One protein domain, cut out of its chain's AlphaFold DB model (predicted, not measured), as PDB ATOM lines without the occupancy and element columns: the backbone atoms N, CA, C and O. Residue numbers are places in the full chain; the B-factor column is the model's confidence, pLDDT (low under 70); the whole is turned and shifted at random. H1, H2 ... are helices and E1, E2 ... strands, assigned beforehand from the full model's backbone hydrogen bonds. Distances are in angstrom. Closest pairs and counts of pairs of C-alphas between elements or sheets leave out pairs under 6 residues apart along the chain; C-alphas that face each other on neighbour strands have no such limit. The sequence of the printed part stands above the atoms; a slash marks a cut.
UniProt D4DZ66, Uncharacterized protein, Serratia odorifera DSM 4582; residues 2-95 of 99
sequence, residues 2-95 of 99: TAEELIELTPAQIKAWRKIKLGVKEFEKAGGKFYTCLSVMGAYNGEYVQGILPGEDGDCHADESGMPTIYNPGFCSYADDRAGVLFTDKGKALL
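AT A GLANCE: This is residues 2 to 95 of the 99 residues of an uncharacterized protein of Serratia odorifera DSM 4582 (UniProt D4DZ66). A flat body in which two small two-stranded sheets, E2 with E4 and E1 with E3, follow one another along the long axis, with the long helix H2 along one side by E3. The short helix H3 lies at one end by E2, H1 lies near it beside E4, and at the other end residues 26 to 31, of which 26 to 29 belong to H2, stick out. The printed part has 94 residues, with three named helices and four named strands in the order H1 H2 E1 E2 E3 E4 H3; both sheets are antiparallel and the class is mixed, helices and strands. It is only just compact, close to loose, with a radius of gyration of the C-alphas of 14.6 A, and only just flat, with spans of 47 by 32 by 16 A.

IN THESE COORDINATES: Find C-alpha 49 at (51.342, -50.260, -30.735); from there E2, residues 49 to 54, runs 14.5 A. Its partner E4, residues 83 to 87, is 12.9 A long. Look next at E1, residues 40 to 42, and E3, residues 69 to 71. H2, residues 11 to 29, begins at C-alpha 11, at (34.068, -47.507, -27.394), and runs 27.3 A. H1 holds residues 3 to 7, and H3, residues 89 to 95, ends at C-alpha 95, at (49.341, -50.830, -42.563).

HOW THE PARTS SIT: E2 and E4 are antiparallel at 157 degrees; look for N 53 and O 84, 3.0 A apart, and N 86 and O 51, 2.9 A apart, both within hydrogen-bond range. Residues 60 to 61 form a short antiparallel pairing with residues 84 to 85 of E4. The closest C-alphas of E2 and H3 are those of Val 49 and Gly 91, 7.1 A apart. H1 and H3 are close but not clearly touching, with the C-alphas of Ala 3 and Leu 95 closest at 6.9 A. H1 and E4 are near each other, with 5 pairs of C-alphas within 10 A. E1 and E3 are antiparallel at 169 degrees, with N 41 and O 70 within hydrogen-bond range at 2.9 A. The closest C-alphas of H2 and E3 are those of Lys 21 and Ile 70, 6.9 A apart. H2 and H3 are apart. In H1 and H3 every O i to N i+4 pair is within hydrogen-bond range; in H2, 14 of 15 are.

THE WHOLE: The C-alphas farthest apart are those of Gly 31 and Ala 93, 47.7 A, while those of Thr 2 and Leu 95, the first and last printed, are 6.0 A apart. The printed part has no cut. The links E2 to E3, with 14 residues, and E3 to E4, with 11, are long. The mean pLDDT of the printed part is 84.2; look for values under 70 at residues 35 to 39, 55 to 56 and 72 to 81 of this model.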
ATOM      1  N   THR A   2      44.840 -47.360 -41.851       91.56
ATOM      2  CA  THR A   2      45.692 -46.198 -41.541       91.56
ATOM      3  C   THR A   2      46.279 -46.301 -40.133       91.56
ATOM      4  O   THR A   2      45.812 -47.087 -39.302       91.56
ATOM      5  N   ALA A   3      47.318 -45.509 -39.851       90.88
ATOM      6  CA  ALA A   3      47.893 -45.422 -38.511       90.88
ATOM      7  C   ALA A   3      46.857 -44.918 -37.492       90.88
ATOM      8  O   ALA A   3      46.783 -45.446 -36.385       90.88
ATOM      9  N   GLU A   4      46.009 -43.962 -37.886       91.94
ATOM     10  CA  GLU A   4      44.917 -43.432 -37.063       91.94
ATOM     11  C   GLU A   4      43.902 -44.521 -36.705       91.94
ATOM     12  O   GLU A   4      43.518 -44.639 -35.544       91.94
ATOM     13  N   GLU A   5      43.502 -45.346 -37.678       93.00
ATOM     14  CA  GLU A   5      42.559 -46.453 -37.468       93.00
ATOM     15  C   GLU A   5      43.117 -47.497 -36.486       93.00
ATOM     16  O   GLU A   5      42.389 -48.018 -35.642       93.00
ATOM     17  N   LEU A   6      44.424 -47.778 -36.551       93.50
ATOM     18  CA  LEU A   6      45.098 -48.716 -35.644       93.50
ATOM     19  C   LEU A   6      45.154 -48.225 -34.198       93.50
ATOM     20  O   LEU A   6      45.116 -49.039 -33.269       93.50
ATOM     21  N   ILE A   7      45.268 -46.912 -33.999       92.88
ATOM     22  CA  ILE A   7      45.393 -46.321 -32.666       92.88
ATOM     23  C   ILE A   7      44.083 -45.745 -32.123       92.88
ATOM     24  O   ILE A   7      44.048 -45.293 -30.971       92.88
ATOM     25  N   GLU A   8      43.007 -45.765 -32.912       93.81
ATOM     26  CA  GLU A   8      41.699 -45.270 -32.504       93.81
ATOM     27  C   GLU A   8      41.194 -46.016 -31.263       93.81
ATOM     28  O   GLU A   8      41.233 -47.243 -31.153       93.81
ATOM     29  N   LEU A   9      40.693 -45.249 -30.292       94.94
ATOM     30  CA  LEU A   9      40.141 -45.812 -29.070       94.94
ATOM     31  C   LEU A   9      38.870 -46.618 -29.354       94.94
ATOM     32  O   LEU A   9      37.903 -46.124 -29.930       94.94
ATOM     33  N   THR A  10      38.793 -47.810 -28.772       95.62
ATOM     34  CA  THR A  10      37.549 -48.583 -28.708       95.62
ATOM     35  C   THR A  10      36.453 -47.823 -27.940       95.62
ATOM     36  O   THR A  10      36.749 -46.997 -27.064       95.62
ATOM     37  N   PRO A  11      35.159 -48.153 -28.130       96.31
ATOM     38  CA  PRO A  11      34.068 -47.507 -27.394       96.31
ATOM     39  C   PRO A  11      34.221 -47.561 -25.862       96.31
ATOM     40  O   PRO A  11      33.872 -46.610 -25.153       96.31
ATOM     41  N   ALA A  12      34.770 -48.660 -25.339       97.00
ATOM     42  CA  ALA A  12      35.041 -48.819 -23.913       97.00
ATOM     43  C   ALA A  12      36.156 -47.873 -23.434       97.00
ATOM     44  O   ALA A  12      35.988 -47.197 -22.412       97.00
ATOM     45  N   GLN A  13      37.251 -47.764 -24.194       96.56
ATOM     46  CA  GLN A  13      38.345 -46.831 -23.912       96.56
ATOM     47  C   GLN A  13      37.874 -45.372 -24.020       96.56
ATOM     48  O   GLN A  13      38.153 -44.588 -23.118       96.56
ATOM     49  N   ILE A  14      37.062 -45.012 -25.024       96.06
ATOM     50  CA  ILE A  14      36.456 -43.670 -25.142       96.06
ATOM     51  C   ILE A  14      35.632 -43.330 -23.892       96.06
ATOM     52  O   ILE A  14      35.714 -42.217 -23.360       96.06
ATOM     53  N   LYS A  15      34.829 -44.276 -23.390       96.62
ATOM     54  CA  LYS A  15      34.026 -44.073 -22.175       96.62
ATOM     55  C   LYS A  15      34.905 -43.826 -20.948       96.62
ATOM     56  O   LYS A  15      34.566 -42.965 -20.136       96.62
ATOM     57  N   ALA A  16      36.008 -44.557 -20.805       96.62
ATOM     58  CA  ALA A  16      36.971 -44.345 -19.726       96.62
ATOM     59  C   ALA A  16      37.696 -42.997 -19.872       96.62
ATOM     60  O   ALA A  16      37.750 -42.221 -18.920       96.62
ATOM     61  N   TRP A  17      38.144 -42.667 -21.084       94.38
ATOM     62  CA  TRP A  17      38.806 -41.406 -21.402       94.38
ATOM     63  C   TRP A  17      37.958 -40.191 -21.028       94.38
ATOM     64  O   TRP A  17      38.432 -39.270 -20.367       94.38
ATOM     65  N   ARG A  18      36.658 -40.213 -21.347       94.00
ATOM     66  CA  ARG A  18      35.720 -39.147 -20.952       94.00
ATOM     67  C   ARG A  18      35.655 -38.936 -19.437       94.00
ATOM     68  O   ARG A  18      35.513 -37.796 -19.002       94.00
ATOM     69  N   LYS A  19      35.779 -40.001 -18.636       96.00
ATOM     70  CA  LYS A  19      35.821 -39.886 -17.170       96.00
ATOM     71  C   LYS A  19      37.113 -39.233 -16.693       96.00
ATOM     72  O   LYS A  19      37.046 -38.402 -15.797       96.00
ATOM     73  N   ILE A  20      38.248 -39.552 -17.317       92.38
ATOM     74  CA  ILE A  20      39.526 -38.880 -17.039       92.38
ATOM     75  C   ILE A  20      39.383 -37.385 -17.344       92.38
ATOM     76  O   ILE A  20      39.597 -36.572 -16.451       92.38
ATOM     77  N   LYS A  21      38.890 -37.013 -18.539       91.06
ATOM     78  CA  LYS A  21      38.628 -35.603 -18.903       91.06
ATOM     79  C   LYS A  21      37.761 -34.875 -17.877       91.06
ATOM     80  O   LYS A  21      38.019 -33.715 -17.564       91.06
ATOM     81  N   LEU A  22      36.719 -35.539 -17.379       93.31
ATOM     82  CA  LEU A  22      35.835 -34.962 -16.373       93.31
ATOM     83  C   LEU A  22      36.537 -34.799 -15.021       93.31
ATOM     84  O   LEU A  22      36.478 -33.714 -14.452       93.31
ATOM     85  N   GLY A  23      37.237 -35.829 -14.541       92.94
ATOM     86  CA  GLY A  23      37.940 -35.794 -13.256       92.94
ATOM     87  C   GLY A  23      39.002 -34.697 -13.195       92.94
ATOM     88  O   GLY A  23      39.095 -33.985 -12.200       92.94
ATOM     89  N   VAL A  24      39.728 -34.488 -14.295       89.25
ATOM     90  CA  VAL A  24      40.647 -33.353 -14.476       89.25
ATOM     91  C   VAL A  24      39.939 -32.020 -14.241       89.25
ATOM     92  O   VAL A  24      40.350 -31.233 -13.392       89.25
ATOM     93  N   LYS A  25      38.835 -31.795 -14.958       89.56
ATOM     94  CA  LYS A  25      38.068 -30.550 -14.884       89.56
ATOM     95  C   LYS A  25      37.493 -30.315 -13.484       89.56
ATOM     96  O   LYS A  25      37.438 -29.181 -13.014       89.56
ATOM     97  N   GLU A  26      37.018 -31.370 -12.832       94.62
ATOM     98  CA  GLU A  26      36.454 -31.290 -11.484       94.62
ATOM     99  C   GLU A  26      37.524 -31.005 -10.425       94.62
ATOM    100  O   GLU A  26      37.282 -30.191  -9.533       94.62
ATOM    101  N   PHE A  27      38.716 -31.596 -10.556       92.00
ATOM    102  CA  PHE A  27      39.852 -31.333  -9.673       92.00
ATOM    103  C   PHE A  27      40.288 -29.861  -9.716       92.00
ATOM    104  O   PHE A  27      40.414 -29.222  -8.671       92.00
ATOM    105  N   GLU A  28      40.440 -29.289 -10.911       90.06
ATOM    106  CA  GLU A  28      40.772 -27.865 -11.072       90.06
ATOM    107  C   GLU A  28      39.675 -26.953 -10.522       90.06
ATOM    108  O   GLU A  28      39.958 -25.973  -9.832       90.06
ATOM    109  N   LYS A  29      38.402 -27.292 -10.771       93.44
ATOM    110  CA  LYS A  29      37.256 -26.544 -10.233       93.44
ATOM    111  C   LYS A  29      37.253 -26.518  -8.700       93.44
ATOM    112  O   LYS A  29      36.779 -25.547  -8.115       93.44
ATOM    113  N   ALA A  30      37.785 -27.554  -8.053       97.12
ATOM    114  CA  ALA A  30      37.951 -27.618  -6.603       97.12
ATOM    115  C   ALA A  30      39.188 -26.849  -6.083       97.12
ATOM    116  O   ALA A  30      39.449 -26.858  -4.882       97.12
ATOM    117  N   GLY A  31      39.945 -26.176  -6.959       94.12
ATOM    118  CA  GLY A  31      41.161 -25.435  -6.616       94.12
ATOM    119  C   GLY A  31      42.443 -26.269  -6.675       94.12
ATOM    120  O   GLY A  31      43.501 -25.786  -6.261       94.12
ATOM    121  N   GLY A  32      42.363 -27.504  -7.180       90.75
ATOM    122  CA  GLY A  32      43.520 -28.351  -7.430       90.75
ATOM    123  C   GLY A  32      44.471 -27.732  -8.455       90.75
ATOM    124  O   GLY A  32      44.054 -27.012  -9.362       90.75
ATOM    125  N   LYS A  33      45.767 -28.002  -8.296       85.00
ATOM    126  CA  LYS A  33      46.824 -27.544  -9.201       85.00
ATOM    127  C   LYS A  33      47.725 -28.708  -9.558       85.00
ATOM    128  O   LYS A  33      47.937 -29.604  -8.743       85.00
ATOM    129  N   PHE A  34      48.287 -28.640 -10.749       77.88
ATOM    130  CA  PHE A  34      49.256 -29.598 -11.238       77.88
ATOM    131  C   PHE A  34      50.623 -28.928 -11.414       77.88
ATOM    132  O   PHE A  34      50.716 -27.708 -11.555       77.88
ATOM    133  N   TYR A  35      51.685 -29.730 -11.411       68.12
ATOM    134  CA  TYR A  35      53.018 -29.314 -11.830       68.12
ATOM    135  C   TYR A  35      53.580 -30.383 -12.757       68.12
ATOM    136  O   TYR A  35      53.809 -31.511 -12.322       68.12
ATOM    137  N   THR A  36      53.804 -30.023 -14.016       60.09
ATOM    138  CA  THR A  36      54.477 -30.869 -15.005       60.09
ATOM    139  C   THR A  36      55.322 -30.001 -15.917       60.09
ATOM    140  O   THR A  36      55.019 -28.831 -16.149       60.09
ATOM    141  N   CYS A  37      56.396 -30.571 -16.452       48.56
ATOM    142  CA  CYS A  37      56.999 -30.023 -17.657       48.56
ATOM    143  C   CYS A  37      56.065 -30.455 -18.802       48.56
ATOM    144  O   CYS A  37      55.796 -31.639 -18.885       48.56
ATOM    145  N   LEU A  38      55.516 -29.527 -19.597       65.19
ATOM    146  CA  LEU A  38      54.598 -29.744 -20.741       65.19
ATOM    147  C   LEU A  38      53.156 -30.195 -20.427       65.19
ATOM    148  O   LEU A  38      52.810 -30.572 -19.304       65.19
ATOM    149  N   SER A  39      52.287 -30.020 -21.432       69.06
ATOM    150  CA  SER A  39      50.864 -29.699 -21.230       69.06
ATOM    151  C   SER A  39      49.879 -30.621 -21.961       69.06
ATOM    152  O   SER A  39      48.725 -30.237 -22.158       69.06
ATOM    153  N   VAL A  40      50.316 -31.793 -22.435       78.88
ATOM    154  CA  VAL A  40      49.528 -32.632 -23.354       78.88
ATOM    155  C   VAL A  40      49.496 -34.079 -22.878       78.88
ATOM    156  O   VAL A  40      50.535 -34.682 -22.634       78.88
ATOM    157  N   MET A  41      48.296 -34.649 -22.772       82.88
ATOM    158  CA  MET A  41      48.087 -36.085 -22.577       82.88
ATOM    159  C   MET A  41      47.247 -36.628 -23.730       82.88
ATOM    160  O   MET A  41      46.066 -36.287 -23.837       82.88
ATOM    161  N   GLY A  42      47.855 -37.458 -24.574       85.94
ATOM    162  CA  GLY A  42      47.177 -38.220 -25.623       85.94
ATOM    163  C   GLY A  42      46.785 -39.614 -25.132       85.94
ATOM    164  O   GLY A  42      47.473 -40.201 -24.298       85.94
ATOM    165  N   ALA A  43      45.675 -40.144 -25.635       89.94
ATOM    166  CA  ALA A  43      45.271 -41.531 -25.426       89.94
ATOM    167  C   ALA A  43      45.256 -42.278 -26.763       89.94
ATOM    168  O   ALA A  43      44.849 -41.715 -27.773       89.94
ATOM    169  N   TYR A  44      45.654 -43.549 -26.751       92.44
ATOM    170  CA  TYR A  44      45.677 -44.414 -27.930       92.44
ATOM    171  C   TYR A  44      45.283 -45.851 -27.568       92.44
ATOM    172  O   TYR A  44      45.378 -46.260 -26.405       92.44
ATOM    173  N   ASN A  45      44.814 -46.614 -28.555       93.25
ATOM    174  CA  ASN A  45      44.594 -48.047 -28.415       93.25
ATOM    175  C   ASN A  45      45.930 -48.788 -28.538       93.25
ATOM    176  O   ASN A  45      46.578 -48.767 -29.579       93.25
ATOM    177  N   GLY A  46      46.342 -49.460 -27.465       92.31
ATOM    178  CA  GLY A  46      47.612 -50.185 -27.409       92.31
ATOM    179  C   GLY A  46      47.602 -51.560 -28.081       92.31
ATOM    180  O   GLY A  46      48.583 -52.279 -27.953       92.31
ATOM    181  N   GLU A  47      46.517 -51.965 -28.750       95.25
ATOM    182  CA  GLU A  47      46.410 -53.304 -29.351       95.25
ATOM    183  C   GLU A  47      47.486 -53.571 -30.415       95.25
ATOM    184  O   GLU A  47      48.001 -54.685 -30.497       95.25
ATOM    185  N   TYR A  48      47.842 -52.549 -31.196       94.62
ATOM    186  CA  TYR A  48      48.777 -52.668 -32.317       94.62
ATOM    187  C   TYR A  48      50.081 -51.891 -32.124       94.62
ATOM    188  O   TYR A  48      50.983 -52.009 -32.952       94.62
ATOM    189  N   VAL A  49      50.198 -51.130 -31.034       92.00
ATOM    190  CA  VAL A  49      51.342 -50.260 -30.735       92.00
ATOM    191  C   VAL A  49      52.327 -50.998 -29.832       92.00
ATOM    192  O   VAL A  49      51.986 -51.396 -28.721       92.00
ATOM    193  N   GLN A  50      53.563 -51.159 -30.298       93.25
ATOM    194  CA  GLN A  50      54.663 -51.737 -29.529       93.25
ATOM    195  C   GLN A  50      55.239 -50.731 -28.525       93.25
ATOM    196  O   GLN A  50      55.624 -51.108 -27.418       93.25
ATOM    197  N   GLY A  51      55.308 -49.454 -28.901       88.56
ATOM    198  CA  GLY A  51      55.819 -48.403 -28.032       88.56
ATOM    199  C   GLY A  51      55.737 -47.014 -28.653       88.56
ATOM    200  O   GLY A  51      55.440 -46.861 -29.834       88.56
ATOM    201  N   ILE A  52      56.019 -46.009 -27.825       86.31
ATOM    202  CA  ILE A  52      56.218 -44.621 -28.243       86.31
ATOM    203  C   ILE A  52      57.659 -44.262 -27.894       86.31
ATOM    204  O   ILE A  52      58.039 -44.356 -26.723       86.31
ATOM    205  N   LEU A  53      58.455 -43.882 -28.889       82.44
ATOM    206  CA  LEU A  53      59.866 -43.539 -28.712       82.44
ATOM    207  C   LEU A  53      60.070 -42.031 -28.889       82.44
ATOM    208  O   LEU A  53      59.433 -41.446 -29.766       82.44
ATOM    209  N   PRO A  54      60.923 -41.391 -28.069       76.38
ATOM    210  CA  PRO A  54      61.352 -40.021 -28.328       76.38
ATOM    211  C   PRO A  54      62.222 -39.976 -29.591       76.38
ATOM    212  O   PRO A  54      63.015 -40.887 -29.820       76.38
ATOM    213  N   GLY A  55      62.087 -38.915 -30.380       66.12
ATOM    214  CA  GLY A  55      62.680 -38.781 -31.713       66.12
ATOM    215  C   GLY A  55      61.715 -39.162 -32.848       66.12
ATOM    216  O   GLY A  55      60.667 -39.766 -32.628       66.12
ATOM    217  N   GLU A  56      62.079 -38.829 -34.090       66.69
ATOM    218  CA  GLU A  56      61.328 -39.209 -35.308       66.69
ATOM    219  C   GLU A  56      61.551 -40.686 -35.722       66.69
ATOM    220  O   GLU A  56      61.242 -41.077 -36.840       66.69
ATOM    221  N   ASP A  57      62.057 -41.538 -34.825       76.94
ATOM    222  CA  ASP A  57      62.484 -42.918 -35.119       76.94
ATOM    223  C   ASP A  57      61.331 -43.957 -35.100       76.94
ATOM    224  O   ASP A  57      61.551 -45.148 -34.866       76.94
ATOM    225  N   GLY A  58      60.084 -43.517 -35.300       82.50
ATOM    226  CA  GLY A  58      58.893 -44.378 -35.331       82.50
ATOM    227  C   GLY A  58      58.428 -44.744 -36.741       82.50
ATOM    228  O   GLY A  58      58.902 -44.197 -37.731       82.50
ATOM    229  N   ASP A  59      57.444 -45.640 -36.826       87.50
ATOM    230  CA  ASP A  59      56.765 -45.959 -38.089       87.50
ATOM    231  C   ASP A  59      55.875 -44.790 -38.561       87.50
ATOM    232  O   ASP A  59      55.687 -44.591 -39.759       87.50
ATOM    233  N   CYS A  60      55.340 -43.994 -37.628       87.44
ATOM    234  CA  CYS A  60      54.674 -42.721 -37.914       87.44
ATOM    235  C   CYS A  60      54.822 -41.725 -36.757       87.44
ATOM    236  O   CYS A  60      55.206 -42.087 -35.642       87.44
ATOM    237  N   HIS A  61      54.497 -40.457 -37.007       86.50
ATOM    238  CA  HIS A  61      54.530 -39.415 -35.985       86.50
ATOM    239  C   HIS A  61      53.265 -39.451 -35.109       86.50
ATOM    240  O   HIS A  61      52.135 -39.537 -35.603       86.50
ATOM    241  N   ALA A  62      53.430 -39.369 -33.786       83.25
ATOM    242  CA  ALA A  62      52.305 -39.473 -32.854       83.25
ATOM    243  C   ALA A  62      51.324 -38.287 -32.941       83.25
ATOM    244  O   ALA A  62      50.129 -38.467 -32.703       83.25
ATOM    245  N   ASP A  63      51.806 -37.089 -33.283       78.94
ATOM    246  CA  ASP A  63      50.986 -35.884 -33.474       78.94
ATOM    247  C   ASP A  63      50.184 -35.913 -34.783       78.94
ATOM    248  O   ASP A  63      49.078 -35.374 -34.836       78.94
ATOM    249  N   GLU A  64      50.690 -36.603 -35.804       78.56
ATOM    250  CA  GLU A  64      49.983 -36.827 -37.070       78.56
ATOM    251  C   GLU A  64      48.888 -37.895 -36.943       78.56
ATOM    252  O   GLU A  64      47.896 -37.850 -37.661       78.56
ATOM    253  N   SER A  65      48.996 -38.786 -35.953       82.44
ATOM    254  CA  SER A  65      48.096 -39.936 -35.802       82.44
ATOM    255  C   SER A  65      46.744 -39.611 -35.128       82.44
ATOM    256  O   SER A  65      45.984 -40.506 -34.764       82.44
ATOM    257  N   GLY A  66      46.412 -38.332 -34.917       77.62
ATOM    258  CA  GLY A  66      45.057 -37.923 -34.514       77.62
ATOM    259  C   GLY A  66      44.615 -38.352 -33.105       77.62
ATOM    260  O   GLY A  66      43.414 -38.466 -32.842       77.62
ATOM    261  N   MET A  67      45.553 -38.576 -32.177       85.94
ATOM    262  CA  MET A  67      45.241 -39.076 -30.832       85.94
ATOM    263  C   MET A  67      44.288 -38.148 -30.047       85.94
ATOM    264  O   MET A  67      44.543 -36.941 -29.912       85.94
ATOM    265  N   PRO A  68      43.208 -38.676 -29.430       84.81
ATOM    266  CA  PRO A  68      42.359 -37.891 -28.545       84.81
ATOM    267  C   PRO A  68      43.159 -37.365 -27.353       84.81
ATOM    268  O   PRO A  68      43.787 -38.117 -26.613       84.81
ATOM    269  N   THR A  69      43.073 -36.054 -27.142       84.06
ATOM    270  CA  THR A  69      44.017 -35.338 -26.283       84.06
ATOM    271  C   THR A  69      43.323 -34.488 -25.210       84.06
ATOM    272  O   THR A  69      42.211 -33.968 -25.395       84.06
ATOM    273  N   ILE A  70      43.971 -34.367 -24.050       81.62
ATOM    274  CA  ILE A  70      43.723 -33.329 -23.044       81.62
ATOM    275  C   ILE A  70      44.899 -32.360 -23.073       81.62
ATOM    276  O   ILE A  70      46.036 -32.759 -22.831       81.62
ATOM    277  N   TYR A  71      44.592 -31.087 -23.311       76.19
ATOM    278  CA  TYR A  71      45.529 -29.988 -23.121       76.19
ATOM    279  C   TYR A  71      45.320 -29.407 -21.729       76.19
ATOM    280  O   TYR A  71      44.248 -28.880 -21.430       76.19
ATOM    281  N   ASN A  72      46.325 -29.529 -20.871       69.25
ATOM    282  CA  ASN A  72      46.346 -28.891 -19.566       69.25
ATOM    283  C   ASN A  72      47.799 -28.719 -19.102       69.25
ATOM    284  O   ASN A  72      48.539 -29.708 -19.124       69.25
ATOM    285  N   PRO A  73      48.210 -27.512 -18.676       57.69
ATOM    286  CA  PRO A  73      49.505 -27.287 -18.040       57.69
ATOM    287  C   PRO A  73      49.556 -28.033 -16.694       57.69
ATOM    288  O   PRO A  73      49.270 -27.467 -15.640       57.69
ATOM    289  N   GLY A  74      49.855 -29.335 -16.733       59.50
ATOM    290  CA  GLY A  74      49.688 -30.187 -15.565       59.50
ATOM    291  C   GLY A  74      49.686 -31.709 -15.730       59.50
ATOM    292  O   GLY A  74      49.665 -32.392 -14.708       59.50
ATOM    293  N   PHE A  75      49.672 -32.269 -16.948       61.47
ATOM    294  CA  PHE A  75      49.526 -33.728 -17.109       61.47
ATOM    295  C   PHE A  75      50.800 -34.548 -17.267       61.47
ATOM    296  O   PHE A  75      50.887 -35.557 -16.578       61.47
ATOM    297  N   CYS A  76      51.764 -34.180 -18.116       56.03
ATOM    298  CA  CYS A  76      53.005 -34.950 -18.318       56.03
ATOM    299  C   CYS A  76      53.993 -34.225 -19.247       56.03
ATOM    300  O   CYS A  76      53.583 -33.382 -20.044       56.03
ATOM    301  N   SER A  77      55.270 -34.635 -19.175       43.97
ATOM    302  CA  SER A  77      56.372 -34.172 -20.031       43.97
ATOM    303  C   SER A  77      56.635 -35.072 -21.223       43.97
ATOM    304  O   SER A  77      56.813 -36.273 -21.034       43.97
ATOM    305  N   TYR A  78      56.771 -34.487 -22.412       51.84
ATOM    306  CA  TYR A  78      57.442 -35.111 -23.550       51.84
ATOM    307  C   TYR A  78      58.712 -34.320 -23.882       51.84
ATOM    308  O   TYR A  78      58.614 -33.136 -24.129       51.84
ATOM    309  N   ALA A  79      59.909 -34.909 -23.839       52.38
ATOM    310  CA  ALA A  79      61.147 -34.201 -24.205       52.38
ATOM    311  C   ALA A  79      61.003 -33.434 -25.541       52.38
ATOM    312  O   ALA A  79      60.149 -33.799 -26.338       52.38
ATOM    313  N   ASP A  80      61.813 -32.395 -25.775       57.66
ATOM    314  CA  ASP A  80      61.735 -31.458 -26.924       57.66
ATOM    315  C   ASP A  80      61.685 -32.109 -28.330       57.66
ATOM    316  O   ASP A  80      61.483 -31.419 -29.332       57.66
ATOM    317  N   ASP A  81      61.837 -33.427 -28.411       67.69
ATOM    318  CA  ASP A  81      61.778 -34.224 -29.622       67.69
ATOM    319  C   ASP A  81      60.343 -34.659 -29.961       67.69
ATOM    320  O   ASP A  81      59.495 -34.898 -29.095       67.69
ATOM    321  N   ARG A  82      60.065 -34.816 -31.258       76.88
ATOM    322  CA  ARG A  82      58.837 -35.476 -31.727       76.88
ATOM    323  C   ARG A  82      58.785 -36.916 -31.224       76.88
ATOM    324  O   ARG A  82      59.810 -37.499 -30.899       76.88
ATOM    325  N   ALA A  83      57.584 -37.473 -31.142       82.00
ATOM    326  CA  ALA A  83      57.362 -38.844 -30.707       82.00
ATOM    327  C   ALA A  83      57.058 -39.737 -31.911       82.00
ATOM    328  O   ALA A  83      56.088 -39.480 -32.629       82.00
ATOM    329  N   GLY A  84      57.822 -40.809 -32.086       87.88
ATOM    330  CA  GLY A  84      57.522 -41.867 -33.041       87.88
ATOM    331  C   GLY A  84      56.605 -42.934 -32.437       87.88
ATOM    332  O   GLY A  84      56.855 -43.422 -31.331       87.88
ATOM    333  N   VAL A  85      55.553 -43.328 -33.158       90.25
ATOM    334  CA  VAL A  85      54.737 -44.514 -32.858       90.25
ATOM    335  C   VAL A  85      55.389 -45.722 -33.517       90.25
ATOM    336  O   VAL A  85      55.574 -45.739 -34.730       90.25
ATOM    337  N   LEU A  86      55.728 -46.738 -32.726       92.69
ATOM    338  CA  LEU A  86      56.236 -48.015 -33.219       92.69
ATOM    339  C   LEU A  86      55.113 -49.054 -33.171       92.69
ATOM    340  O   LEU A  86      54.559 -49.320 -32.099       92.69
ATOM    341  N   PHE A  87      54.785 -49.662 -34.308       93.38
ATOM    342  CA  PHE A  87      53.774 -50.710 -34.418       93.38
ATOM    343  C   PHE A  87      54.375 -52.106 -34.240       93.38
ATOM    344  O   PHE A  87      55.516 -52.383 -34.598       93.38
ATOM    345  N   THR A  88      53.563 -53.011 -33.698       95.44
ATOM    346  CA  THR A  88      53.840 -54.457 -33.691       95.44
ATOM    347  C   THR A  88      53.856 -55.025 -35.114       95.44
ATOM    348  O   THR A  88      53.229 -54.445 -35.998       95.44
ATOM    349  N   ASP A  89      54.456 -56.202 -35.328       95.19
ATOM    350  CA  ASP A  89      54.455 -56.886 -36.639       95.19
ATOM    351  C   ASP A  89      53.042 -57.018 -37.235       95.19
ATOM    352  O   ASP A  89      52.824 -56.752 -38.414       95.19
ATOM    353  N   LYS A  90      52.047 -57.342 -36.396       94.50
ATOM    354  CA  LYS A  90      50.633 -57.398 -36.801       94.50
ATOM    355  C   LYS A  90      50.111 -56.028 -37.246       94.50
ATOM    356  O   LYS A  90      49.375 -55.940 -38.219       94.50
ATOM    357  N   GLY A  91      50.457 -54.966 -36.518       94.44
ATOM    358  CA  GLY A  91      50.093 -53.597 -36.887       94.44
ATOM    359  C   GLY A  91      50.716 -53.176 -38.218       94.44
ATOM    360  O   GLY A  91      50.026 -52.591 -39.044       94.44
ATOM    361  N   LYS A  92      51.982 -53.541 -38.455       93.81
ATOM    362  CA  LYS A  92      52.695 -53.262 -39.711       93.81
ATOM    363  C   LYS A  92      52.062 -53.966 -40.905       93.81
ATOM    364  O   LYS A  92      51.744 -53.296 -41.879       93.81
ATOM    365  N   ALA A  93      51.758 -55.259 -40.788       93.56
ATOM    366  CA  ALA A  93      51.062 -55.999 -41.844       93.56
ATOM    367  C   ALA A  93      49.730 -55.322 -42.241       93.56
ATOM    368  O   ALA A  93      49.455 -55.098 -43.420       93.56
ATOM    369  N   LEU A  94      48.950 -54.866 -41.249       93.12
ATOM    370  CA  LEU A  94      47.685 -54.151 -41.476       93.12
ATOM    371  C   LEU A  94      47.859 -52.760 -42.119       93.12
ATOM    372  O   LEU A  94      46.951 -52.287 -42.815       93.12
ATOM    373  N   LEU A  95      48.990 -52.085 -41.884       89.44
ATOM    374  CA  LEU A  95      49.341 -50.830 -42.563       89.44
ATOM    375  C   LEU A  95      49.726 -51.068 -44.022       89.44
ATOM    376  O   LEU A  95      49.294 -50.325 -44.900       89.44
TER     377      LEU A  95